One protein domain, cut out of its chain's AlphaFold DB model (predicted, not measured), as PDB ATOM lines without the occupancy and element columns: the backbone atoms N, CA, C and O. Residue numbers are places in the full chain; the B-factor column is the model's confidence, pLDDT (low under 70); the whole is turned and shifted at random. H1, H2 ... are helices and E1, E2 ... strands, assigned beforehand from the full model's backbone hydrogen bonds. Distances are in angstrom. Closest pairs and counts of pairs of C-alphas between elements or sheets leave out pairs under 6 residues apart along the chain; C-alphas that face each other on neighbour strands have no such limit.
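This is residues 776 to 931 of the 1213 residues of the protein "DNRLRE domain-containing protein" of Puniceicoccus vermicola (UniProt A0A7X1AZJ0). This is a sandwich of two antiparallel sheets with crossed strands: a strongly twisted five-strand sheet, E1 - E10 - E3 - E8 - E6, faces a three-strand sheet, E2 - E9 - E5. The short antiparallel pair E4 and E7 bridges the sheets from E9 to E8 and E6, while the one named helix, H1, sits toward the opposite end. The 156 printed residues hold ten named strands and that helix, in the order E1 E2 H1 E3 E4 E5 E6 E7 E8 E9 E10; the class is mostly strand, with under half of the residues in named elements. The whole is compact, with a radius of gyration of the C-alphas of 15.4 A and spans of 44 by 31 by 27 A.

Start at E1, residues 776 to 783, an edge strand; its antiparallel neighbour is E10, residues 922 to 930, with N 780 and O 925 3.0 A apart, within hydrogen-bond range. Next come E3, residues 808 to 818, E8, residues 891 to 898, and the other edge strand, E6, residues 856 to 861; look within range at N 928 and O 812, N 811 and O 895, and N 894 and O 858, each 2.8 A. In the second sheet, E9, residues 908 to 914, has as neighbours E2, residues 788 to 793, at N 790 and O 912, 2.9 A, and E5, residues 841 to 844, at N 843 and O 909, 2.8 A. The facing parts of the sheets are 9.5 A centre to centre, their strands at 44 degrees. E4, residues 826 to 829, pairs with E7, residues 876 to 879, at N 828 and O 877, 2.9 A. The closest C-alphas of E4 and E9, Phe 828 and Arg 914, are 4.3 A apart; those of E7 and E8, Val 879 and Arg 891, 4.7 A. E1 with E10, E2 with E9, E3 with E8 and E4 with E7 make a jelly roll, four nested antiparallel pairs. H1, residues 795 to 803, is on the larger sheet at a height of 8.9 A and only grazes the smaller one, with residues 795 to 799. In H1 every O i to N i+4 pair is within range.

Find C-alpha 776 at (-18.179, -53.765, -15.781); from there E1 runs 20.5 A. E3 begins at C-alpha 808, (-26.249, -61.055, -28.860), and runs 30.9 A. E8 runs 23.5 A, and E10 runs 25.0 A to C-alpha 930 at (-26.245, -54.087, -20.419).

The two C-alphas farthest apart, Gly 849 and Thr 885, are 46.0 A apart. The printed part has no cut. The links E4 to E5, E5 to E6, E6 to E7 and E7 to E8 are long. The model's pLDDT is under 70 at residues 816 to 823, of which 816 to 818 belong to E3, and 882 to 889.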
ATOM      1  N   GLN A 776     -19.309 -54.328 -15.046       85.69
ATOM      2  CA  GLN A 776     -18.179 -53.765 -15.781       85.69
ATOM      3  C   GLN A 776     -17.289 -54.899 -16.279       85.69
ATOM      4  O   GLN A 776     -17.085 -55.866 -15.559       85.69
ATOM      5  N   ILE A 777     -16.791 -54.811 -17.506       88.00
ATOM      6  CA  ILE A 777     -15.989 -55.859 -18.149       88.00
ATOM      7  C   ILE A 777     -14.509 -55.490 -18.124       88.00
ATOM      8  O   ILE A 777     -13.684 -56.348 -17.838       88.00
ATOM      9  N   ASP A 778     -14.197 -54.225 -18.411       89.31
ATOM     10  CA  ASP A 778     -12.829 -53.709 -18.455       89.31
ATOM     11  C   ASP A 778     -12.808 -52.177 -18.277       89.31
ATOM     12  O   ASP A 778     -13.843 -51.505 -18.413       89.31
ATOM     13  N   GLN A 779     -11.640 -51.610 -17.973       86.62
ATOM     14  CA  GLN A 779     -11.415 -50.177 -17.791       86.62
ATOM     15  C   GLN A 779     -10.008 -49.758 -18.197       86.62
ATOM     16  O   GLN A 779      -9.034 -50.439 -17.909       86.62
ATOM     17  N   GLN A 780      -9.894 -48.555 -18.760       86.94
ATOM     18  CA  GLN A 780      -8.596 -47.920 -18.959       86.94
ATOM     19  C   GLN A 780      -8.653 -46.402 -18.783       86.94
ATOM     20  O   GLN A 780      -9.716 -45.781 -18.862       86.94
ATOM     21  N   THR A 781      -7.484 -45.806 -18.573       86.50
ATOM     22  CA  THR A 781      -7.293 -44.355 -18.553       86.50
ATOM     23  C   THR A 781      -6.829 -43.882 -19.926       86.50
ATOM     24  O   THR A 781      -5.783 -44.309 -20.408       86.50
ATOM     25  N   ILE A 782      -7.580 -42.969 -20.540       86.88
ATOM     26  CA  ILE A 782      -7.302 -42.410 -21.863       86.88
ATOM     27  C   ILE A 782      -6.932 -40.935 -21.733       86.88
ATOM     28  O   ILE A 782      -7.708 -40.128 -21.223       86.88
ATOM     29  N   ASN A 783      -5.769 -40.568 -22.264       85.88
ATOM     30  CA  ASN A 783      -5.340 -39.178 -22.366       85.88
ATOM     31  C   ASN A 783      -5.790 -38.585 -23.704       85.88
ATOM     32  O   ASN A 783      -5.492 -39.130 -24.770       85.88
ATOM     33  N   SER A 784      -6.480 -37.445 -23.672       79.81
ATOM     34  CA  SER A 784      -6.798 -36.712 -24.893       79.81
ATOM     35  C   SER A 784      -5.519 -36.255 -25.594       79.81
ATOM     36  O   SER A 784      -4.547 -35.842 -24.960       79.81
ATOM     37  N   GLY A 785      -5.510 -36.323 -26.925       84.56
ATOM     38  CA  GLY A 785      -4.331 -36.000 -27.722       84.56
ATOM     39  C   GLY A 785      -4.508 -36.371 -29.190       84.56
ATOM     40  O   GLY A 785      -5.606 -36.263 -29.736       84.56
ATOM     41  N   ALA A 786      -3.432 -36.820 -29.841       89.38
ATOM     42  CA  ALA A 786      -3.466 -37.286 -31.231       89.38
ATOM     43  C   ALA A 786      -4.431 -38.467 -31.410       89.38
ATOM     44  O   ALA A 786      -4.607 -39.246 -30.476       89.38
ATOM     45  N   ALA A 787      -5.048 -38.593 -32.586       92.75
ATOM     46  CA  ALA A 787      -5.933 -39.714 -32.897       92.75
ATOM     47  C   ALA A 787      -5.195 -41.063 -32.792       92.75
ATOM     48  O   ALA A 787      -3.989 -41.124 -33.049       92.75
ATOM     49  N   GLY A 788      -5.897 -42.127 -32.407       94.94
ATOM     50  CA  GLY A 788      -5.291 -43.444 -32.211       94.94
ATOM     51  C   GLY A 788      -6.264 -44.497 -31.695       94.94
ATOM     52  O   GLY A 788      -7.397 -44.190 -31.349       94.94
ATOM     53  N   TRP A 789      -5.827 -45.754 -31.660       95.75
ATOM     54  CA  TRP A 789      -6.644 -46.872 -31.188       95.75
ATOM     55  C   TRP A 789      -6.579 -47.034 -29.676       95.75
ATOM     56  O   TRP A 789      -5.488 -47.127 -29.123       95.75
ATOM     57  N   GLU A 790      -7.746 -47.191 -29.066       96.31
ATOM     58  CA  GLU A 790      -7.916 -47.623 -27.680       96.31
ATOM     59  C   GLU A 790      -8.465 -49.057 -27.686       96.31
ATOM     60  O   GLU A 790      -9.237 -49.415 -28.583       96.31
ATOM     61  N   SER A 791      -8.038 -49.895 -26.737       95.69
ATOM     62  CA  SER A 791      -8.310 -51.341 -26.744       95.69
ATOM     63  C   SER A 791      -8.765 -51.816 -25.371       95.69
ATOM     64  O   SER A 791      -8.084 -51.528 -24.394       95.69
ATOM     65  N   TRP A 792      -9.863 -52.564 -25.302       95.88
ATOM     66  CA  TRP A 792     -10.350 -53.207 -24.076       95.88
ATOM     67  C   TRP A 792     -10.378 -54.727 -24.244       95.88
ATOM     68  O   TRP A 792     -10.645 -55.218 -25.349       95.88
ATOM     69  N   ASP A 793     -10.114 -55.467 -23.173       94.62
ATOM     70  CA  ASP A 793     -10.209 -56.927 -23.131       94.62
ATOM     71  C   ASP A 793     -11.629 -57.367 -22.752       94.62
ATOM     72  O   ASP A 793     -12.153 -57.037 -21.693       94.62
ATOM     73  N   LEU A 794     -12.275 -58.125 -23.638       95.06
ATOM     74  CA  LEU A 794     -13.612 -58.681 -23.430       95.06
ATOM     75  C   LEU A 794     -13.606 -60.215 -23.382       95.06
ATOM     76  O   LEU A 794     -14.679 -60.826 -23.391       95.06
ATOM     77  N   SER A 795     -12.423 -60.839 -23.370       92.88
ATOM     78  CA  SER A 795     -12.215 -62.276 -23.590       92.88
ATOM     79  C   SER A 795     -13.088 -63.126 -22.675       92.88
ATOM     80  O   SER A 795     -13.938 -63.883 -23.149       92.88
ATOM     81  N   THR A 796     -12.938 -62.942 -21.362       86.94
ATOM     82  CA  THR A 796     -13.656 -63.721 -20.348       86.94
ATOM     83  C   THR A 796     -15.164 -63.533 -20.467       86.94
ATOM     84  O   THR A 796     -15.915 -64.509 -20.452       86.94
ATOM     85  N   TYR A 797     -15.625 -62.290 -20.626       88.88
ATOM     86  CA  TYR A 797     -17.052 -61.990 -20.709       88.88
ATOM     87  C   TYR A 797     -17.686 -62.621 -21.954       88.88
ATOM     88  O   TYR A 797     -18.654 -63.372 -21.830       88.88
ATOM     89  N   LEU A 798     -17.140 -62.377 -23.149       93.31
ATOM     90  CA  LEU A 798     -17.750 -62.860 -24.390       93.31
ATOM     91  C   LEU A 798     -17.669 -64.381 -24.536       93.31
ATOM     92  O   LEU A 798     -18.656 -64.981 -24.963       93.31
ATOM     93  N   ALA A 799     -16.562 -65.011 -24.129       91.56
ATOM     94  CA  ALA A 799     -16.462 -66.471 -24.095       91.56
ATOM     95  C   ALA A 799     -17.531 -67.080 -23.174       91.56
ATOM     96  O   ALA A 799     -18.210 -68.036 -23.548       91.56
ATOM     97  N   THR A 800     -17.754 -66.469 -22.008       87.12
ATOM     98  CA  THR A 800     -18.768 -66.924 -21.048       87.12
ATOM     99  C   THR A 800     -20.190 -66.750 -21.584       87.12
ATOM    100  O   THR A 800     -21.005 -67.669 -21.495       87.12
ATOM    101  N   GLN A 801     -20.501 -65.605 -22.199       89.75
ATOM    102  CA  GLN A 801     -21.805 -65.377 -22.832       89.75
ATOM    103  C   GLN A 801     -22.052 -66.374 -23.979       89.75
ATOM    104  O   GLN A 801     -23.129 -66.968 -24.058       89.75
ATOM    105  N   GLN A 802     -21.041 -66.624 -24.820       92.69
ATOM    106  CA  GLN A 802     -21.123 -67.610 -25.900       92.69
ATOM    107  C   GLN A 802     -21.358 -69.027 -25.350       92.69
ATOM    108  O   GLN A 802     -22.233 -69.734 -25.848       92.69
ATOM    109  N   ALA A 803     -20.650 -69.425 -24.287       89.94
ATOM    110  CA  ALA A 803     -20.834 -70.719 -23.626       89.94
ATOM    111  C   ALA A 803     -22.238 -70.883 -23.015       89.94
ATOM    112  O   ALA A 803     -22.805 -71.975 -23.040       89.94
ATOM    113  N   LYS A 804     -22.843 -69.785 -22.538       87.50
ATOM    114  CA  LYS A 804     -24.241 -69.727 -22.070       87.50
ATOM    115  C   LYS A 804     -25.273 -69.732 -23.212       87.50
ATOM    116  O   LYS A 804     -26.473 -69.703 -22.950       87.50
ATOM    117  N   GLY A 805     -24.833 -69.776 -24.472       92.19
ATOM    118  CA  GLY A 805     -25.700 -69.758 -25.654       92.19
ATOM    119  C   GLY A 805     -26.286 -68.381 -25.976       92.19
ATOM    120  O   GLY A 805     -27.262 -68.289 -26.722       92.19
ATOM    121  N   VAL A 806     -25.721 -67.306 -25.420       91.56
ATOM    122  CA  VAL A 806     -26.146 -65.933 -25.710       91.56
ATOM    123  C   VAL A 806     -25.678 -65.556 -27.112       91.56
ATOM    124  O   VAL A 806     -24.492 -65.601 -27.424       91.56
ATOM    125  N   THR A 807     -26.617 -65.170 -27.973       94.44
ATOM    126  CA  THR A 807     -26.334 -64.856 -29.384       94.44
ATOM    127  C   THR A 807     -26.052 -63.381 -29.627       94.44
ATOM    128  O   THR A 807     -25.572 -63.013 -30.692       94.44
ATOM    129  N   THR A 808     -26.394 -62.502 -28.689       94.62
ATOM    130  CA  THR A 808     -26.249 -61.055 -28.860       94.62
ATOM    131  C   THR A 808     -26.013 -60.405 -27.511       94.62
ATOM    132  O   THR A 808     -26.710 -60.724 -26.551       94.62
ATOM    133  N   VAL A 809     -25.086 -59.453 -27.452       94.12
ATOM    134  CA  VAL A 809     -24.799 -58.667 -26.245       94.12
ATOM    135  C   VAL A 809     -24.876 -57.172 -26.540       94.12
ATOM    136  O   VAL A 809     -24.678 -56.736 -27.674       94.12
ATOM    137  N   THR A 810     -25.180 -56.380 -25.511       94.06
ATOM    138  CA  THR A 810     -25.055 -54.918 -25.556       94.06
ATOM    139  C   THR A 810     -23.922 -54.489 -24.642       94.06
ATOM    140  O   THR A 810     -23.915 -54.848 -23.464       94.06
ATOM    141  N   LEU A 811     -22.996 -53.710 -25.190       94.00
ATOM    142  CA  LEU A 811     -21.921 -53.063 -24.456       94.00
ATOM    143  C   LEU A 811     -22.213 -51.573 -24.333       94.00
ATOM    144  O   LEU A 811     -22.715 -50.955 -25.271       94.00
ATOM    145  N   VAL A 812     -21.869 -51.003 -23.188       91.56
ATOM    146  CA  VAL A 812     -21.941 -49.572 -22.911       91.56
ATOM    147  C   VAL A 812     -20.533 -49.083 -22.627       91.56
ATOM    148  O   VAL A 812     -19.870 -49.635 -21.757       91.56
ATOM    149  N   ILE A 813     -20.077 -48.058 -23.340       92.12
ATOM    150  CA  ILE A 813     -18.781 -47.424 -23.088       92.12
ATOM    151  C   ILE A 813     -19.048 -46.062 -22.467       92.12
ATOM    152  O   ILE A 813     -19.773 -45.232 -23.026       92.12
ATOM    153  N   ALA A 814     -18.518 -45.865 -21.266       84.94
ATOM    154  CA  ALA A 814     -18.824 -44.714 -20.434       84.94
ATOM    155  C   ALA A 814     -17.644 -44.345 -19.531       84.94
ATOM    156  O   ALA A 814     -16.736 -45.144 -19.324       84.94
ATOM    157  N   SER A 815     -17.679 -43.131 -18.982       78.19
ATOM    158  CA  SER A 815     -16.669 -42.638 -18.045       78.19
ATOM    159  C   SER A 815     -17.238 -42.472 -16.632       78.19
ATOM    160  O   SER A 815     -18.386 -42.039 -16.472       78.19
ATOM    161  N   ASP A 816     -16.438 -42.840 -15.625       63.62
ATOM    162  CA  ASP A 816     -16.732 -42.754 -14.182       63.62
ATOM    163  C   ASP A 816     -16.096 -41.517 -13.508       63.62
ATOM    164  O   ASP A 816     -16.482 -41.136 -12.404       63.62
ATOM    165  N   SER A 817     -15.153 -40.853 -14.181       54.53
ATOM    166  CA  SER A 817     -14.348 -39.760 -13.644       54.53
ATOM    167  C   SER A 817     -13.814 -38.881 -14.774       54.53
ATOM    168  O   SER A 817     -13.159 -39.365 -15.698       54.53
ATOM    169  N   ALA A 818     -14.052 -37.575 -14.660       46.31
ATOM    170  CA  ALA A 818     -13.211 -36.571 -15.292       46.31
ATOM    171  C   ALA A 818     -12.466 -35.860 -14.160       46.31
ATOM    172  O   ALA A 818     -13.084 -35.212 -13.313       46.31
ATOM    173  N   THR A 819     -11.144 -36.010 -14.113       42.16
ATOM    174  CA  THR A 819     -10.264 -35.266 -13.194       42.16
ATOM    175  C   THR A 819     -10.233 -33.765 -13.515       42.16
ATOM    176  O   THR A 819      -9.682 -32.987 -12.740       42.16
ATOM    177  N   ASP A 820     -10.898 -33.340 -14.598       44.50
ATOM    178  CA  ASP A 820     -11.125 -31.945 -14.958       44.50
ATOM    179  C   ASP A 820     -12.600 -31.695 -15.336       44.50
ATOM    180  O   ASP A 820     -13.212 -32.451 -16.091       44.50
ATOM    181  N   PHE A 821     -13.186 -30.609 -14.824       53.34
ATOM    182  CA  PHE A 821     -14.613 -30.250 -14.922       53.34
ATOM    183  C   PHE A 821     -15.019 -29.732 -16.316       53.34
ATOM    184  O   PHE A 821     -15.854 -28.827 -16.451       53.34
ATOM    185  N   THR A 822     -14.411 -30.258 -17.376       51.00
ATOM    186  CA  THR A 822     -14.625 -29.784 -18.742       51.00
ATOM    187  C   THR A 822     -15.840 -30.471 -19.376       51.00
ATOM    188  O   THR A 822     -16.092 -31.654 -19.190       51.00
ATOM    189  N   LYS A 823     -16.638 -29.720 -20.146       60.81
ATOM    190  CA  LYS A 823     -17.818 -30.238 -20.878       60.81
ATOM    191  C   LYS A 823     -17.458 -31.030 -22.148       60.81
ATOM    192  O   LYS A 823     -18.349 -31.419 -22.916       60.81
ATOM    193  N   THR A 824     -16.167 -31.180 -22.423       76.94
ATOM    194  CA  THR A 824     -15.647 -31.698 -23.687       76.94
ATOM    195  C   THR A 824     -15.726 -33.225 -23.676       76.94
ATOM    196  O   THR A 824     -15.231 -33.837 -22.740       76.94
ATOM    197  N   PRO A 825     -16.388 -33.862 -24.658       83.12
ATOM    198  CA  PRO A 825     -16.362 -35.311 -24.778       83.12
ATOM    199  C   PRO A 825     -15.040 -35.795 -25.369       83.12
ATOM    200  O   PRO A 825     -14.435 -35.108 -26.191       83.12
ATOM    201  N   ILE A 826     -14.671 -37.024 -25.030       88.94
ATOM    202  CA  ILE A 826     -13.783 -37.819 -25.870       88.94
ATOM    203  C   ILE A 826     -14.613 -38.433 -27.008       88.94
ATOM    204  O   ILE A 826     -15.737 -38.907 -26.795       88.94
ATOM    205  N   GLU A 827     -14.085 -38.357 -28.227       93.50
ATOM    206  CA  GLU A 827     -14.775 -38.743 -29.460       93.50
ATOM    207  C   GLU A 827     -14.095 -39.959 -30.096       93.50
ATOM    208  O   GLU A 827     -12.866 -40.036 -30.137       93.50
ATOM    209  N   PHE A 828     -14.901 -40.895 -30.594       96.75
ATOM    210  CA  PHE A 828     -14.462 -42.100 -31.295       96.75
ATOM    211  C   PHE A 828     -15.175 -42.217 -32.640       96.75
ATOM    212  O   PHE A 828     -16.308 -41.763 -32.771       96.75
ATOM    213  N   ASP A 829     -14.548 -42.843 -33.626       97.56
ATOM    214  CA  ASP A 829     -15.190 -43.124 -34.908       97.56
ATOM    215  C   ASP A 829     -16.278 -44.207 -34.761       97.56
ATOM    216  O   ASP A 829     -16.104 -45.199 -34.051       97.56
ATOM    217  N   SER A 830     -17.416 -43.985 -35.423       97.00
ATOM    218  CA  SER A 830     -18.559 -44.917 -35.491       97.00
ATOM    219  C   SER A 830     -18.467 -45.865 -36.693       97.00
ATOM    220  O   SER A 830     -17.584 -45.737 -37.547       97.00
ATOM    221  N   ASN A 831     -19.424 -46.777 -36.830       95.12
ATOM    222  CA  ASN A 831     -19.584 -47.605 -38.021       95.12
ATOM    223  C   ASN A 831     -20.042 -46.804 -39.260       95.12
ATOM    224  O   ASN A 831     -19.821 -47.241 -40.396       95.12
ATOM    225  N   GLU A 832     -20.598 -45.601 -39.076       96.00
ATOM    226  CA  GLU A 832     -20.917 -44.647 -40.145       96.00
ATOM    227  C   GLU A 832     -19.689 -43.884 -40.662       96.00
ATOM    228  O   GLU A 832     -19.794 -43.173 -41.669       96.00
ATOM    229  N   ALA A 833     -18.522 -44.028 -40.022       95.12
ATOM    230  CA  ALA A 833     -17.307 -43.343 -40.445       95.12
ATOM    231  C   ALA A 833     -16.990 -43.629 -41.922       95.12
ATOM    232  O   ALA A 833     -16.998 -44.775 -42.398       95.12
ATOM    233  N   SER A 834     -16.721 -42.553 -42.668       93.38
ATOM    234  CA  SER A 834     -16.455 -42.628 -44.111       93.38
ATOM    235  C   SER A 834     -15.170 -43.396 -44.437       93.38
ATOM    236  O   SER A 834     -15.107 -44.075 -45.461       93.38
ATOM    237  N   ASP A 835     -14.181 -43.334 -43.543       93.62
ATOM    238  CA  ASP A 835     -12.995 -44.175 -43.576       93.62
ATOM    239  C   ASP A 835     -13.282 -45.485 -42.832       93.62
ATOM    240  O   ASP A 835     -13.418 -45.525 -41.611       93.62
ATOM    241  N   SER A 836     -13.385 -46.586 -43.577       91.00
ATOM    242  CA  SER A 836     -13.651 -47.902 -42.995       91.00
ATOM    243  C   SER A 836     -12.499 -48.445 -42.150       91.00
ATOM    244  O   SER A 836     -12.710 -49.394 -41.400       91.00
ATOM    245  N   SER A 837     -11.289 -47.886 -42.276       91.25
ATOM    246  CA  SER A 837     -10.114 -48.361 -41.541       91.25
ATOM    247  C   SER A 837     -10.124 -47.978 -40.062       91.25
ATOM    248  O   SER A 837      -9.433 -48.639 -39.298       91.25
ATOM    249  N   VAL A 838     -10.923 -46.982 -39.661       94.94
ATOM    250  CA  VAL A 838     -11.020 -46.468 -38.278       94.94
ATOM    251  C   VAL A 838     -12.311 -46.873 -37.556       94.94
ATOM    252  O   VAL A 838     -12.504 -46.532 -36.395       94.94
ATOM    253  N   ARG A 839     -13.204 -47.615 -38.221       96.06
ATOM    254  CA  ARG A 839     -14.476 -48.069 -37.630       96.06
ATOM    255  C   ARG A 839     -14.247 -48.993 -36.430       96.06
ATOM    256  O   ARG A 839     -13.230 -49.683 -36.418       96.06
ATOM    257  N   PRO A 840     -15.189 -49.088 -35.472       97.38
ATOM    258  CA  PRO A 840     -15.090 -50.008 -34.340       97.38
ATOM    259  C   PRO A 840     -14.774 -51.449 -34.763       97.38
ATOM    260  O   PRO A 840     -15.388 -51.979 -35.690       97.38
ATOM    261  N   GLN A 841     -13.840 -52.094 -34.060       96.31
ATOM    262  CA  GLN A 841     -13.392 -53.458 -34.353       96.31
ATOM    263  C   GLN A 841     -13.527 -54.353 -33.125       96.31
ATOM    264  O   GLN A 841     -13.138 -53.979 -32.024       96.31
ATOM    265  N   LEU A 842     -14.011 -55.572 -33.329       96.75
ATOM    266  CA  LEU A 842     -13.908 -56.677 -32.393       96.75
ATOM    267  C   LEU A 842     -12.919 -57.695 -32.965       96.75
ATOM    268  O   LEU A 842     -13.186 -58.348 -33.975       96.75
ATOM    269  N   ILE A 843     -11.765 -57.808 -32.315       96.81
ATOM    270  CA  ILE A 843     -10.719 -58.774 -32.645       96.81
ATOM    271  C   ILE A 843     -11.003 -60.051 -31.873       96.81
ATOM    272  O   ILE A 843     -11.019 -60.015 -30.647       96.81
ATOM    273  N   ILE A 844     -11.201 -61.169 -32.568       96.75
ATOM    274  CA  ILE A 844     -11.425 -62.482 -31.950       96.75
ATOM    275  C   ILE A 844     -10.211 -63.367 -32.213       96.75
ATOM    276  O   ILE A 844      -9.719 -63.430 -33.337       96.75
ATOM    277  N   ASN A 845      -9.728 -64.053 -31.178       95.25
ATOM    278  CA  ASN A 845      -8.617 -65.008 -31.241       95.25
ATOM    279  C   ASN A 845      -7.348 -64.413 -31.877       95.25
ATOM    280  O   ASN A 845      -6.614 -65.094 -32.589       95.25
ATOM    281  N   ASN A 846      -7.112 -63.122 -31.619       90.38
ATOM    282  CA  ASN A 846      -6.006 -62.324 -32.154       90.38
ATOM    283  C   ASN A 846      -5.970 -62.211 -33.695       90.38
ATOM    284  O   ASN A 846      -4.942 -61.818 -34.250       90.38
ATOM    285  N   ASP A 847      -7.074 -62.501 -34.394       91.38
ATOM    286  CA  ASP A 847      -7.177 -62.317 -35.845       91.38
ATOM    287  C   ASP A 847      -7.385 -60.838 -36.202       91.38
ATOM    288  O   ASP A 847      -8.486 -60.290 -36.134       91.38
ATOM    289  N   THR A 848      -6.295 -60.176 -36.593       84.94
ATOM    290  CA  THR A 848      -6.298 -58.777 -37.040       84.94
ATOM    291  C   THR A 848      -6.562 -58.619 -38.538       84.94
ATOM    292  O   THR A 848      -6.739 -57.495 -39.008       84.94
ATOM    293  N   GLY A 849      -6.597 -59.716 -39.304       84.00
ATOM    294  CA  GLY A 849      -6.797 -59.691 -40.752       84.00
ATOM    295  C   GLY A 849      -8.263 -59.556 -41.161       84.00
ATOM    296  O   GLY A 849      -8.552 -59.139 -42.283       84.00
ATOM    297  N   SER A 850      -9.199 -59.911 -40.277       86.50
ATOM    298  CA  SER A 850     -10.647 -59.829 -40.517       86.50
ATOM    299  C   SER A 850     -11.415 -59.480 -39.232       86.50
ATOM    300  O   SER A 850     -12.103 -60.334 -38.675       86.50
ATOM    301  N   PRO A 851     -11.303 -58.229 -38.743       90.69
ATOM    302  CA  PRO A 851     -12.020 -57.782 -37.552       90.69
ATOM    303  C   PRO A 851     -13.538 -57.796 -37.765       90.69
ATOM    304  O   PRO A 851     -14.034 -57.454 -38.842       90.69
ATOM    305  N   TYR A 852     -14.286 -58.128 -36.714       94.44
ATOM    306  CA  TYR A 852     -15.746 -58.069 -36.724       94.44
ATOM    307  C   TYR A 852     -16.219 -56.658 -36.363       94.44
ATOM    308  O   TYR A 852     -15.644 -56.012 -35.492       94.44
ATOM    309  N   ALA A 853     -17.279 -56.176 -37.009       92.56
ATOM    310  CA  ALA A 853     -17.899 -54.893 -36.679       92.56
ATOM    311  C   ALA A 853     -19.096 -55.096 -35.734       92.56
ATOM    312  O   ALA A 853     -19.749 -56.148 -35.790       92.56
ATOM    313  N   PRO A 854     -19.437 -54.107 -34.890       95.06
ATOM    314  CA  PRO A 854     -20.714 -54.121 -34.195       95.06
ATOM    315  C   PRO A 854     -21.874 -54.141 -35.203       95.06
ATOM    316  O   PRO A 854     -21.831 -53.512 -36.256       95.06
ATOM    317  N   SER A 855     -22.934 -54.870 -34.858       94.62
ATOM    318  CA  SER A 855     -24.181 -54.928 -35.636       94.62
ATOM    319  C   SER A 855     -25.018 -53.646 -35.540       94.62
ATOM    320  O   SER A 855     -25.933 -53.460 -36.340       94.62
ATOM    321  N   ALA A 856     -24.734 -52.816 -34.535       96.56
ATOM    322  CA  ALA A 856     -25.273 -51.476 -34.338       96.56
ATOM    323  C   ALA A 856     -24.373 -50.707 -33.361       96.56
ATOM    324  O   ALA A 856     -23.911 -51.291 -32.370       96.56
ATOM    325  N   ASP A 857     -24.207 -49.409 -33.575       96.69
ATOM    326  CA  ASP A 857     -23.541 -48.485 -32.669       96.69
ATOM    327  C   ASP A 857     -24.215 -47.114 -32.629       96.69
ATOM    328  O   ASP A 857     -24.800 -46.605 -33.574       96.69
ATOM    329  N   THR A 858     -24.211 -46.501 -31.453       97.00
ATOM    330  CA  THR A 858     -24.734 -45.146 -31.287       97.00
ATOM    331  C   THR A 858     -24.240 -44.572 -29.969       97.00
ATOM    332  O   THR A 858     -23.657 -45.278 -29.146       97.00
ATOM    333  N   TYR A 859     -24.504 -43.294 -29.717       95.19
ATOM    334  CA  TYR A 859     -24.350 -42.720 -28.388       95.19
ATOM    335  C   TYR A 859     -25.632 -42.030 -27.933       95.19
ATOM    336  O   TYR A 859     -26.495 -41.653 -28.723       95.19
ATOM    337  N   VAL A 860     -25.751 -41.847 -26.626       91.19
ATOM    338  CA  VAL A 860     -26.847 -41.111 -25.987       91.19
ATOM    339  C   VAL A 860     -26.307 -39.891 -25.254       91.19
ATOM    340  O   VAL A 860     -25.135 -39.851 -24.880       91.19
ATOM    341  N   ASN A 861     -27.162 -38.892 -25.035       88.44
ATOM    342  CA  ASN A 861     -26.773 -37.613 -24.449       88.44
ATOM    343  C   ASN A 861     -27.763 -37.182 -23.358       88.44
ATOM    344  O   ASN A 861     -28.933 -36.950 -23.652       88.44
ATOM    345  N   GLY A 862     -27.283 -37.054 -22.121       80.94
ATOM    346  CA  GLY A 862     -28.082 -36.709 -20.941       80.94
ATOM    347  C   GLY A 862     -28.406 -35.225 -20.765       80.94
ATOM    348  O   GLY A 862     -28.986 -34.845 -19.749       80.94
ATOM    349  N   TYR A 863     -28.047 -34.362 -21.718       80.75
ATOM    350  CA  TYR A 863     -28.372 -32.938 -21.640       80.75
ATOM    351  C   TYR A 863     -29.844 -32.659 -21.911       80.75
ATOM    352  O   TYR A 863     -30.404 -33.152 -22.886       80.75
ATOM    353  N   THR A 864     -30.441 -31.779 -21.094       73.38
ATOM    354  CA  THR A 864     -31.887 -31.460 -20.970       73.38
ATOM    355  C   THR A 864     -32.601 -30.993 -22.254       73.38
ATOM    356  O   THR A 864     -33.770 -30.651 -22.225       73.38
ATOM    357  N   ASN A 865     -31.938 -30.979 -23.410       81.94
ATOM    358  CA  ASN A 865     -32.541 -30.703 -24.724       81.94
ATOM    359  C   ASN A 865     -32.110 -31.707 -25.817       81.94
ATOM    360  O   ASN A 865     -32.377 -31.508 -27.006       81.94
ATOM    361  N   TYR A 866     -31.379 -32.752 -25.435       85.88
ATOM    362  CA  TYR A 866     -30.812 -33.780 -26.307       85.88
ATOM    363  C   TYR A 866     -31.174 -35.203 -25.847       85.88
ATOM    364  O   TYR A 866     -30.922 -36.147 -26.586       85.88
ATOM    365  N   GLU A 867     -31.822 -35.350 -24.688       86.69
ATOM    366  CA  GLU A 867     -32.211 -36.628 -24.079       86.69
ATOM    367  C   GLU A 867     -33.167 -37.489 -24.925       86.69
ATOM    368  O   GLU A 867     -33.110 -38.717 -24.868       86.69
ATOM    369  N   ASP A 868     -33.981 -36.862 -25.776       90.25
ATOM    370  CA  ASP A 868     -34.878 -37.546 -26.721       90.25
ATOM    371  C   ASP A 868     -34.301 -37.675 -28.139       90.25
ATOM    372  O   ASP A 868     -34.986 -38.145 -29.048       90.25
ATOM    373  N   LYS A 869     -33.057 -37.237 -28.374       93.94
ATOM    374  CA  LYS A 869     -32.437 -37.333 -29.700       93.94
ATOM    375  C   LYS A 869     -31.743 -38.674 -29.886       93.94
ATOM    376  O   LYS A 869     -31.128 -39.206 -28.965       93.94
ATOM    377  N   ASN A 870     -31.833 -39.173 -31.112       95.50
ATOM    378  CA  ASN A 870     -31.089 -40.326 -31.590       95.50
ATOM    379  C   ASN A 870     -29.849 -39.867 -32.369       95.50
ATOM    380  O   ASN A 870     -29.894 -38.841 -33.054       95.50
ATOM    381  N   TYR A 871     -28.766 -40.635 -32.259       96.38
ATOM    382  CA  TYR A 871     -27.478 -40.332 -32.881       96.38
ATOM    383  C   TYR A 871     -26.903 -41.498 -33.695       96.38
ATOM    384  O   TYR A 871     -25.747 -41.435 -34.084       96.38
ATOM    385  N   GLY A 872     -27.676 -42.552 -33.982       94.88
ATOM    386  CA  GLY A 872     -27.197 -43.757 -34.688       94.88
ATOM    387  C   GLY A 872     -26.974 -43.576 -36.191       94.88
ATOM    388  O   GLY A 872     -27.091 -44.518 -36.950       94.88
ATOM    389  N   SER A 873     -26.782 -42.345 -36.656       95.69
ATOM    390  CA  SER A 873     -26.419 -42.049 -38.046       95.69
ATOM    391  C   SER A 873     -25.250 -41.067 -38.127       95.69
ATOM    392  O   SER A 873     -25.041 -40.438 -39.164       95.69
ATOM    393  N   PHE A 874     -24.605 -40.801 -36.992       96.50
ATOM    394  CA  PHE A 874     -23.491 -39.871 -36.879       96.50
ATOM    395  C   PHE A 874     -22.207 -40.655 -37.080       96.50
ATOM    396  O   PHE A 874     -22.079 -41.731 -36.527       96.50
ATOM    397  N   ASP A 875     -21.236 -40.067 -37.772       95.75
ATOM    398  CA  ASP A 875     -19.915 -40.662 -37.984       95.75
ATOM    399  C   ASP A 875     -19.050 -40.735 -36.708       95.75
ATOM    400  O   ASP A 875     -17.978 -41.342 -36.733       95.75
ATOM    401  N   VAL A 876     -19.542 -40.214 -35.580       95.94
ATOM    402  CA  VAL A 876     -18.828 -40.096 -34.306       95.94
ATOM    403  C   VAL A 876     -19.646 -40.612 -33.117       95.94
ATOM    404  O   VAL A 876     -20.841 -40.337 -32.971       95.94
ATOM    405  N   LEU A 877     -18.956 -41.287 -32.203       96.75
ATOM    406  CA  LEU A 877     -19.413 -41.758 -30.902       96.75
ATOM    407  C   LEU A 877     -18.770 -40.919 -29.789       96.75
ATOM    408  O   LEU A 877     -17.646 -40.442 -29.928       96.75
ATOM    409  N   ARG A 878     -19.472 -40.712 -28.668       92.75
ATOM    410  CA  ARG A 878     -19.021 -39.786 -27.614       92.75
ATOM    411  C   ARG A 878     -19.124 -40.370 -26.216       92.75
ATOM    412  O   ARG A 878     -20.182 -40.871 -25.836       92.75
ATOM    413  N   VAL A 879     -18.073 -40.163 -25.426       88.50
ATOM    414  CA  VAL A 879     -18.059 -40.407 -23.977       88.50
ATOM    415  C   VAL A 879     -17.769 -39.099 -23.243       88.50
ATOM    416  O   VAL A 879     -16.885 -38.339 -23.632       88.50
ATOM    417  N   ALA A 880     -18.539 -38.800 -22.199       81.31
ATOM    418  CA  ALA A 880     -18.311 -37.649 -21.323       81.31
ATOM    419  C   ALA A 880     -18.980 -37.864 -19.963       81.31
ATOM    420  O   ALA A 880     -20.039 -38.496 -19.903       81.31
ATOM    421  N   HIS A 881     -18.412 -37.273 -18.909       73.88
ATOM    422  CA  HIS A 881     -19.035 -37.188 -17.591       73.88
ATOM    423  C   HIS A 881     -18.757 -35.831 -16.919       73.88
ATOM    424  O   HIS A 881     -17.648 -35.314 -17.010       73.88
ATOM    425  N   THR A 882     -19.751 -35.251 -16.226       59.50
ATOM    426  CA  THR A 882     -19.581 -34.020 -15.423       59.50
ATOM    427  C   THR A 882     -20.141 -34.199 -14.002       59.50
ATOM    428  O   THR A 882     -21.317 -34.508 -13.829       59.50
ATOM    429  N   TYR A 883     -19.311 -33.977 -12.970       52.56
ATOM    430  CA  TYR A 883     -19.641 -34.261 -11.555       52.56
ATOM    431  C   TYR A 883     -20.542 -33.210 -10.871       52.56
ATOM    432  O   TYR A 883     -20.928 -33.366  -9.712       52.56
ATOM    433  N   THR A 884     -20.899 -32.101 -11.532       48.69
ATOM    434  CA  THR A 884     -21.770 -31.118 -10.865       48.69
ATOM    435  C   THR A 884     -23.136 -31.745 -10.582       48.69
ATOM    436  O   THR A 884     -23.623 -32.554 -11.367       48.69
ATOM    437  N   THR A 885     -23.795 -31.338  -9.494       47.19
ATOM    438  CA  THR A 885     -25.149 -31.772  -9.072       47.19
ATOM    439  C   THR A 885     -26.231 -31.650 -10.159       47.19
ATOM    440  O   THR A 885     -27.372 -32.076  -9.970       47.19
ATOM    441  N   ASN A 886     -25.863 -31.082 -11.304       51.44
ATOM    442  CA  ASN A 886     -26.557 -31.105 -12.564       51.44
ATOM    443  C   ASN A 886     -25.901 -32.138 -13.501       51.44
ATOM    444  O   ASN A 886     -24.986 -31.820 -14.253       51.44
ATOM    445  N   THR A 887     -26.404 -33.369 -13.482       52.12
ATOM    446  CA  THR A 887     -25.999 -34.527 -14.309       52.12
ATOM    447  C   THR A 887     -26.307 -34.374 -15.810       52.12
ATOM    448  O   THR A 887     -26.605 -35.332 -16.516       52.12
ATOM    449  N   ARG A 888     -26.310 -33.137 -16.308       57.47
ATOM    450  CA  ARG A 888     -26.896 -32.750 -17.589       57.47
ATOM    451  C   ARG A 888     -25.916 -32.817 -18.758       57.47
ATOM    452  O   ARG A 888     -26.256 -32.262 -19.774       57.47
ATOM    453  N   ASP A 889     -24.731 -33.415 -18.686       69.31
ATOM    454  CA  ASP A 889     -23.797 -33.426 -19.839       69.31
ATOM    455  C   ASP A 889     -23.155 -34.806 -20.108       69.31
ATOM    456  O   ASP A 889     -22.171 -34.911 -20.841       69.31
ATOM    457  N   ASP A 890     -23.725 -35.883 -19.558       79.44
ATOM    458  CA  ASP A 890     -23.202 -37.242 -19.739       79.44
ATOM    459  C   ASP A 890     -23.429 -37.777 -21.160       79.44
ATOM    460  O   ASP A 890     -24.507 -37.619 -21.745       79.44
ATOM    461  N   ARG A 891     -22.422 -38.472 -21.700       86.38
ATOM    462  CA  ARG A 891     -22.498 -39.162 -22.996       86.38
ATOM    463  C   ARG A 891     -21.982 -40.585 -22.863       86.38
ATOM    464  O   ARG A 891     -20.965 -40.813 -22.210       86.38
ATOM    465  N   GLN A 892     -22.716 -41.524 -23.448       89.38
ATOM    466  CA  GLN A 892     -22.451 -42.959 -23.348       89.38
ATOM    467  C   GLN A 892     -22.610 -43.592 -24.722       89.38
ATOM    468  O   GLN A 892     -23.605 -43.327 -25.398       89.38
ATOM    469  N   ILE A 893     -21.667 -44.442 -25.102       94.62
ATOM    470  CA  ILE A 893     -21.712 -45.217 -26.342       94.62
ATOM    471  C   ILE A 893     -22.420 -46.540 -26.062       94.62
ATOM    472  O   ILE A 893     -22.225 -47.123 -25.000       94.62
ATOM    473  N   TYR A 894     -23.211 -47.018 -27.017       96.06
ATOM    474  CA  TYR A 894     -23.848 -48.328 -27.008       96.06
ATOM    475  C   TYR A 894     -23.414 -49.096 -28.250       96.06
ATOM    476  O   TYR A 894     -23.597 -48.603 -29.359       96.06
ATOM    477  N   LEU A 895     -22.878 -50.301 -28.060       97.44
ATOM    478  CA  LEU A 895     -22.518 -51.227 -29.135       97.44
ATOM    479  C   LEU A 895     -23.339 -52.504 -29.001       97.44
ATOM    480  O   LEU A 895     -23.507 -53.029 -27.897       97.44
ATOM    481  N   LYS A 896     -23.828 -53.039 -30.119       96.44
ATOM    482  CA  LYS A 896     -24.473 -54.354 -30.167       96.44
ATOM    483  C   LYS A 896     -23.604 -55.340 -30.925       96.44
ATOM    484  O   LYS A 896     -23.369 -55.160 -32.119       96.44
ATOM    485  N   LEU A 897     -23.183 -56.409 -30.260       96.06
ATOM    486  CA  LEU A 897     -22.361 -57.454 -30.868       96.06
ATOM    487  C   LEU A 897     -23.198 -58.710 -31.108       96.06
ATOM    488  O   LEU A 897     -23.908 -59.160 -30.206       96.06
ATOM    489  N   ASP A 898     -23.099 -59.268 -32.312       94.44
ATOM    490  CA  ASP A 898     -23.659 -60.573 -32.663       94.44
ATOM    491  C   ASP A 898     -22.596 -61.652 -32.431       94.44
ATOM    492  O   ASP A 898     -21.509 -61.599 -33.003       94.44
ATOM    493  N   LEU A 899     -22.906 -62.616 -31.567       95.06
ATOM    494  CA  LEU A 899     -22.021 -63.724 -31.215       95.06
ATOM    495  C   LEU A 899     -22.321 -64.992 -32.025       95.06
ATOM    496  O   LEU A 899     -21.536 -65.936 -31.990       95.06
ATOM    497  N   SER A 900     -23.446 -65.036 -32.750       91.62
ATOM    498  CA  SER A 900     -23.943 -66.253 -33.410       91.62
ATOM    499  C   SER A 900     -23.050 -66.757 -34.546       91.62
ATOM    500  O   SER A 900     -23.064 -67.947 -34.858       91.62
ATOM    501  N   SER A 901     -22.272 -65.860 -35.152       84.88
ATOM    502  CA  SER A 901     -21.377 -66.147 -36.277       84.88
ATOM    503  C   SER A 901     -19.895 -66.170 -35.896       84.88
ATOM    504  O   SER A 901     -19.056 -66.446 -36.754       84.88
ATOM    505  N   LEU A 902     -19.564 -65.905 -34.628       92.56
ATOM    506  CA  LEU A 902     -18.182 -65.896 -34.157       92.56
ATOM    507  C   LEU A 902     -17.669 -67.329 -33.938       92.56
ATOM    508  O   LEU A 902     -18.436 -68.198 -33.509       92.56
ATOM    509  N   PRO A 903     -16.370 -67.595 -34.178       93.56
ATOM    510  CA  PRO A 903     -15.751 -68.842 -33.743       93.56
ATOM    511  C   PRO A 903     -15.771 -68.949 -32.210       93.56
ATOM    512  O   PRO A 903     -16.105 -67.991 -31.509       93.56
ATOM    513  N   THR A 904     -15.392 -70.112 -31.672       95.38
ATOM    514  CA  THR A 904     -15.170 -70.260 -30.226       95.38
ATOM    515  C   THR A 904     -14.174 -69.207 -29.750       95.38
ATOM    516  O   THR A 904     -13.062 -69.124 -30.278       95.38
ATOM    517  N   ILE A 905     -14.590 -68.394 -28.786       95.44
ATOM    518  CA  ILE A 905     -13.814 -67.251 -28.308       95.44
ATOM    519  C   ILE A 905     -12.796 -67.733 -27.268       95.44
ATOM    520  O   ILE A 905     -13.175 -68.214 -26.204       95.44
ATOM    521  N   THR A 906     -11.506 -67.586 -27.572       94.62
ATOM    522  CA  THR A 906     -10.383 -67.774 -26.636       94.62
ATOM    523  C   THR A 906      -9.706 -66.451 -26.278       94.62
ATOM    524  O   THR A 906      -9.132 -66.336 -25.202       94.62
ATOM    525  N   SER A 907      -9.786 -65.447 -27.157       96.25
ATOM    526  CA  SER A 907      -9.503 -64.046 -26.831       96.25
ATOM    527  C   SER A 907     -10.468 -63.120 -27.570       96.25
ATOM    528  O   SER A 907     -10.923 -63.439 -28.671       96.25
ATOM    529  N   ALA A 908     -10.799 -61.978 -26.973       97.19
ATOM    530  CA  ALA A 908     -11.615 -60.949 -27.596       97.19
ATOM    531  C   ALA A 908     -11.159 -59.553 -27.169       97.19
ATOM    532  O   ALA A 908     -11.143 -59.255 -25.980       97.19
ATOM    533  N   SER A 909     -10.859 -58.672 -28.126       97.19
ATOM    534  CA  SER A 909     -10.542 -57.271 -27.838       97.19
ATOM    535  C   SER A 909     -11.421 -56.313 -28.632       97.19
ATOM    536  O   SER A 909     -11.508 -56.407 -29.858       97.19
ATOM    537  N   LEU A 910     -12.069 -55.384 -27.927       97.56
ATOM    538  CA  LEU A 910     -12.783 -54.264 -28.532       97.56
ATOM    539  C   LEU A 910     -11.797 -53.132 -28.796       97.56
ATOM    540  O   LEU A 910     -11.144 -52.666 -27.866       97.56
ATOM    541  N   LYS A 911     -11.744 -52.649 -30.036       97.25
ATOM    542  CA  LYS A 911     -10.944 -51.493 -30.431       97.25
ATOM    543  C   LYS A 911     -11.836 -50.373 -30.936       97.25
ATOM    544  O   LYS A 911     -12.642 -50.582 -31.844       97.25
ATOM    545  N   LEU A 912     -11.653 -49.181 -30.377       97.25
ATOM    546  CA  LEU A 912     -12.287 -47.950 -30.847       97.25
ATOM    547  C   LEU A 912     -11.200 -46.961 -31.258       97.25
ATOM    548  O   LEU A 912     -10.225 -46.767 -30.529       97.25
ATOM    549  N   HIS A 913     -11.354 -46.334 -32.420       96.81
ATOM    550  CA  HIS A 913     -10.417 -45.318 -32.875       96.81
ATOM    551  C   HIS A 913     -10.836 -43.958 -32.317       96.81
ATOM    552  O   HIS A 913     -11.910 -43.446 -32.622       96.81
ATOM    553  N   ARG A 914     -10.006 -43.394 -31.444       94.81
ATOM    554  CA  ARG A 914     -10.187 -42.081 -30.837       94.81
ATOM    555  C   ARG A 914      -9.811 -40.983 -31.830       94.81
ATOM    556  O   ARG A 914      -8.739 -41.026 -32.432       94.81
ATOM    557  N   GLN A 915     -10.641 -39.948 -31.925       94.00
ATOM    558  CA  GLN A 915     -10.362 -38.747 -32.711       94.00
ATOM    559  C   GLN A 915      -9.415 -37.782 -31.974       94.00
ATOM    560  O   GLN A 915      -9.174 -37.886 -30.765       94.00
ATOM    561  N   SER A 916      -8.824 -36.834 -32.704       88.06
ATOM    562  CA  SER A 916      -7.898 -35.868 -32.112       88.06
ATOM    563  C   SER A 916      -8.624 -34.838 -31.236       88.06
ATOM    564  O   SER A 916      -9.656 -34.293 -31.613       88.06
ATOM    565  N   ALA A 917      -8.059 -34.541 -30.065       82.88
ATOM    566  CA  ALA A 917      -8.611 -33.582 -29.105       82.88
ATOM    567  C   ALA A 917      -7.502 -32.744 -28.441       82.88
ATOM    568  O   ALA A 917      -6.310 -33.007 -28.615       82.88
ATOM    569  N   SER A 918      -7.881 -31.710 -27.680       74.38
ATOM    570  CA  SER A 918      -6.938 -30.895 -26.899       74.38
ATOM    571  C   SER A 918      -6.145 -31.768 -25.925       74.38
ATOM    572  O   SER A 918      -6.756 -32.485 -25.140       74.38
ATOM    573  N   SER A 919      -4.812 -31.704 -25.968       73.75
ATOM    574  CA  SER A 919      -3.934 -32.542 -25.136       73.75
ATOM    575  C   SER A 919      -4.068 -32.232 -23.641       73.75
ATOM    576  O   SER A 919      -4.160 -31.059 -23.277       73.75
ATOM    577  N   GLY A 920      -4.025 -33.269 -22.797       71.75
ATOM    578  CA  GLY A 920      -3.874 -33.137 -21.340       71.75
ATOM    579  C   GLY A 920      -5.137 -33.323 -20.492       71.75
ATOM    580  O   GLY A 920      -5.080 -33.051 -19.299       71.75
ATOM    581  N   ILE A 921      -6.256 -33.777 -21.071       76.19
ATOM    582  CA  ILE A 921      -7.450 -34.191 -20.316       76.19
ATOM    583  C   ILE A 921      -7.417 -35.713 -20.162       76.19
ATOM    584  O   ILE A 921      -7.304 -36.438 -21.151       76.19
ATOM    585  N   GLU A 922      -7.541 -36.194 -18.931       80.50
ATOM    586  CA  GLU A 922      -7.585 -37.617 -18.608       80.50
ATOM    587  C   GLU A 922      -9.041 -38.092 -18.465       80.50
ATOM    588  O   GLU A 922      -9.830 -37.505 -17.721       80.50
ATOM    589  N   TYR A 923      -9.399 -39.165 -19.173       79.31
ATOM    590  CA  TYR A 923     -10.701 -39.827 -19.087       79.31
ATOM    591  C   TYR A 923     -10.516 -41.258 -18.599       79.31
ATOM    592  O   TYR A 923      -9.857 -42.058 -19.256       79.31
ATOM    593  N   LYS A 924     -11.169 -41.629 -17.502       81.06
ATOM    594  CA  LYS A 924     -11.306 -43.042 -17.132       81.06
ATOM    595  C   LYS A 924     -12.503 -43.624 -17.865       81.06
ATOM    596  O   LYS A 924     -13.624 -43.168 -17.641       81.06
ATOM    597  N   VAL A 925     -12.277 -44.559 -18.784       85.69
ATOM    598  CA  VAL A 925     -13.305 -45.102 -19.680       85.69
ATOM    599  C   VAL A 925     -13.427 -46.611 -19.492       85.69
ATOM    600  O   VAL A 925     -12.480 -47.364 -19.729       85.69
ATOM    601  N   GLY A 926     -14.615 -47.040 -19.072       87.25
ATOM    602  CA  GLY A 926     -14.972 -48.439 -18.863       87.25
ATOM    603  C   GLY A 926     -15.903 -48.983 -19.943       87.25
ATOM    604  O   GLY A 926     -16.678 -48.236 -20.549       87.25
ATOM    605  N   VAL A 927     -15.848 -50.302 -20.137       90.88
ATOM    606  CA  VAL A 927     -16.805 -51.077 -20.934       90.88
ATOM    607  C   VAL A 927     -17.691 -51.871 -19.985       90.88
ATOM    608  O   VAL A 927     -17.201 -52.577 -19.109       90.88
ATOM    609  N   PHE A 928     -19.001 -51.771 -20.164       87.38
ATOM    610  CA  PHE A 928     -20.001 -52.375 -19.291       87.38
ATOM    611  C   PHE A 928     -20.981 -53.218 -20.099       87.38
ATOM    612  O   PHE A 928     -21.347 -52.857 -21.216       87.38
ATOM    613  N   ALA A 929     -21.466 -54.308 -19.524       87.44
ATOM    614  CA  ALA A 929     -22.567 -55.070 -20.090       87.44
ATOM    615  C   ALA A 929     -23.916 -54.435 -19.725       87.44
ATOM    616  O   ALA A 929     -24.130 -53.981 -18.600       87.44
ATOM    617  N   ALA A 930     -24.852 -54.433 -20.674       85.50
ATOM    618  CA  ALA A 930     -26.245 -54.087 -20.419       85.50
ATOM    619  C   ALA A 930     -27.166 -55.292 -20.685       85.50
ATOM    620  O   ALA A 930     -26.976 -56.013 -21.666       85.50
ATOM    621  N   PRO A 931     -28.218 -55.478 -19.870       80.31
ATOM    622  CA  PRO A 931     -29.057 -56.672 -19.902       80.31
ATOM    623  C   PRO A 931     -30.029 -56.720 -21.083       80.31
ATOM    624  O   PRO A 931     -30.543 -57.783 -21.414       80.31
TER     625      PRO A 931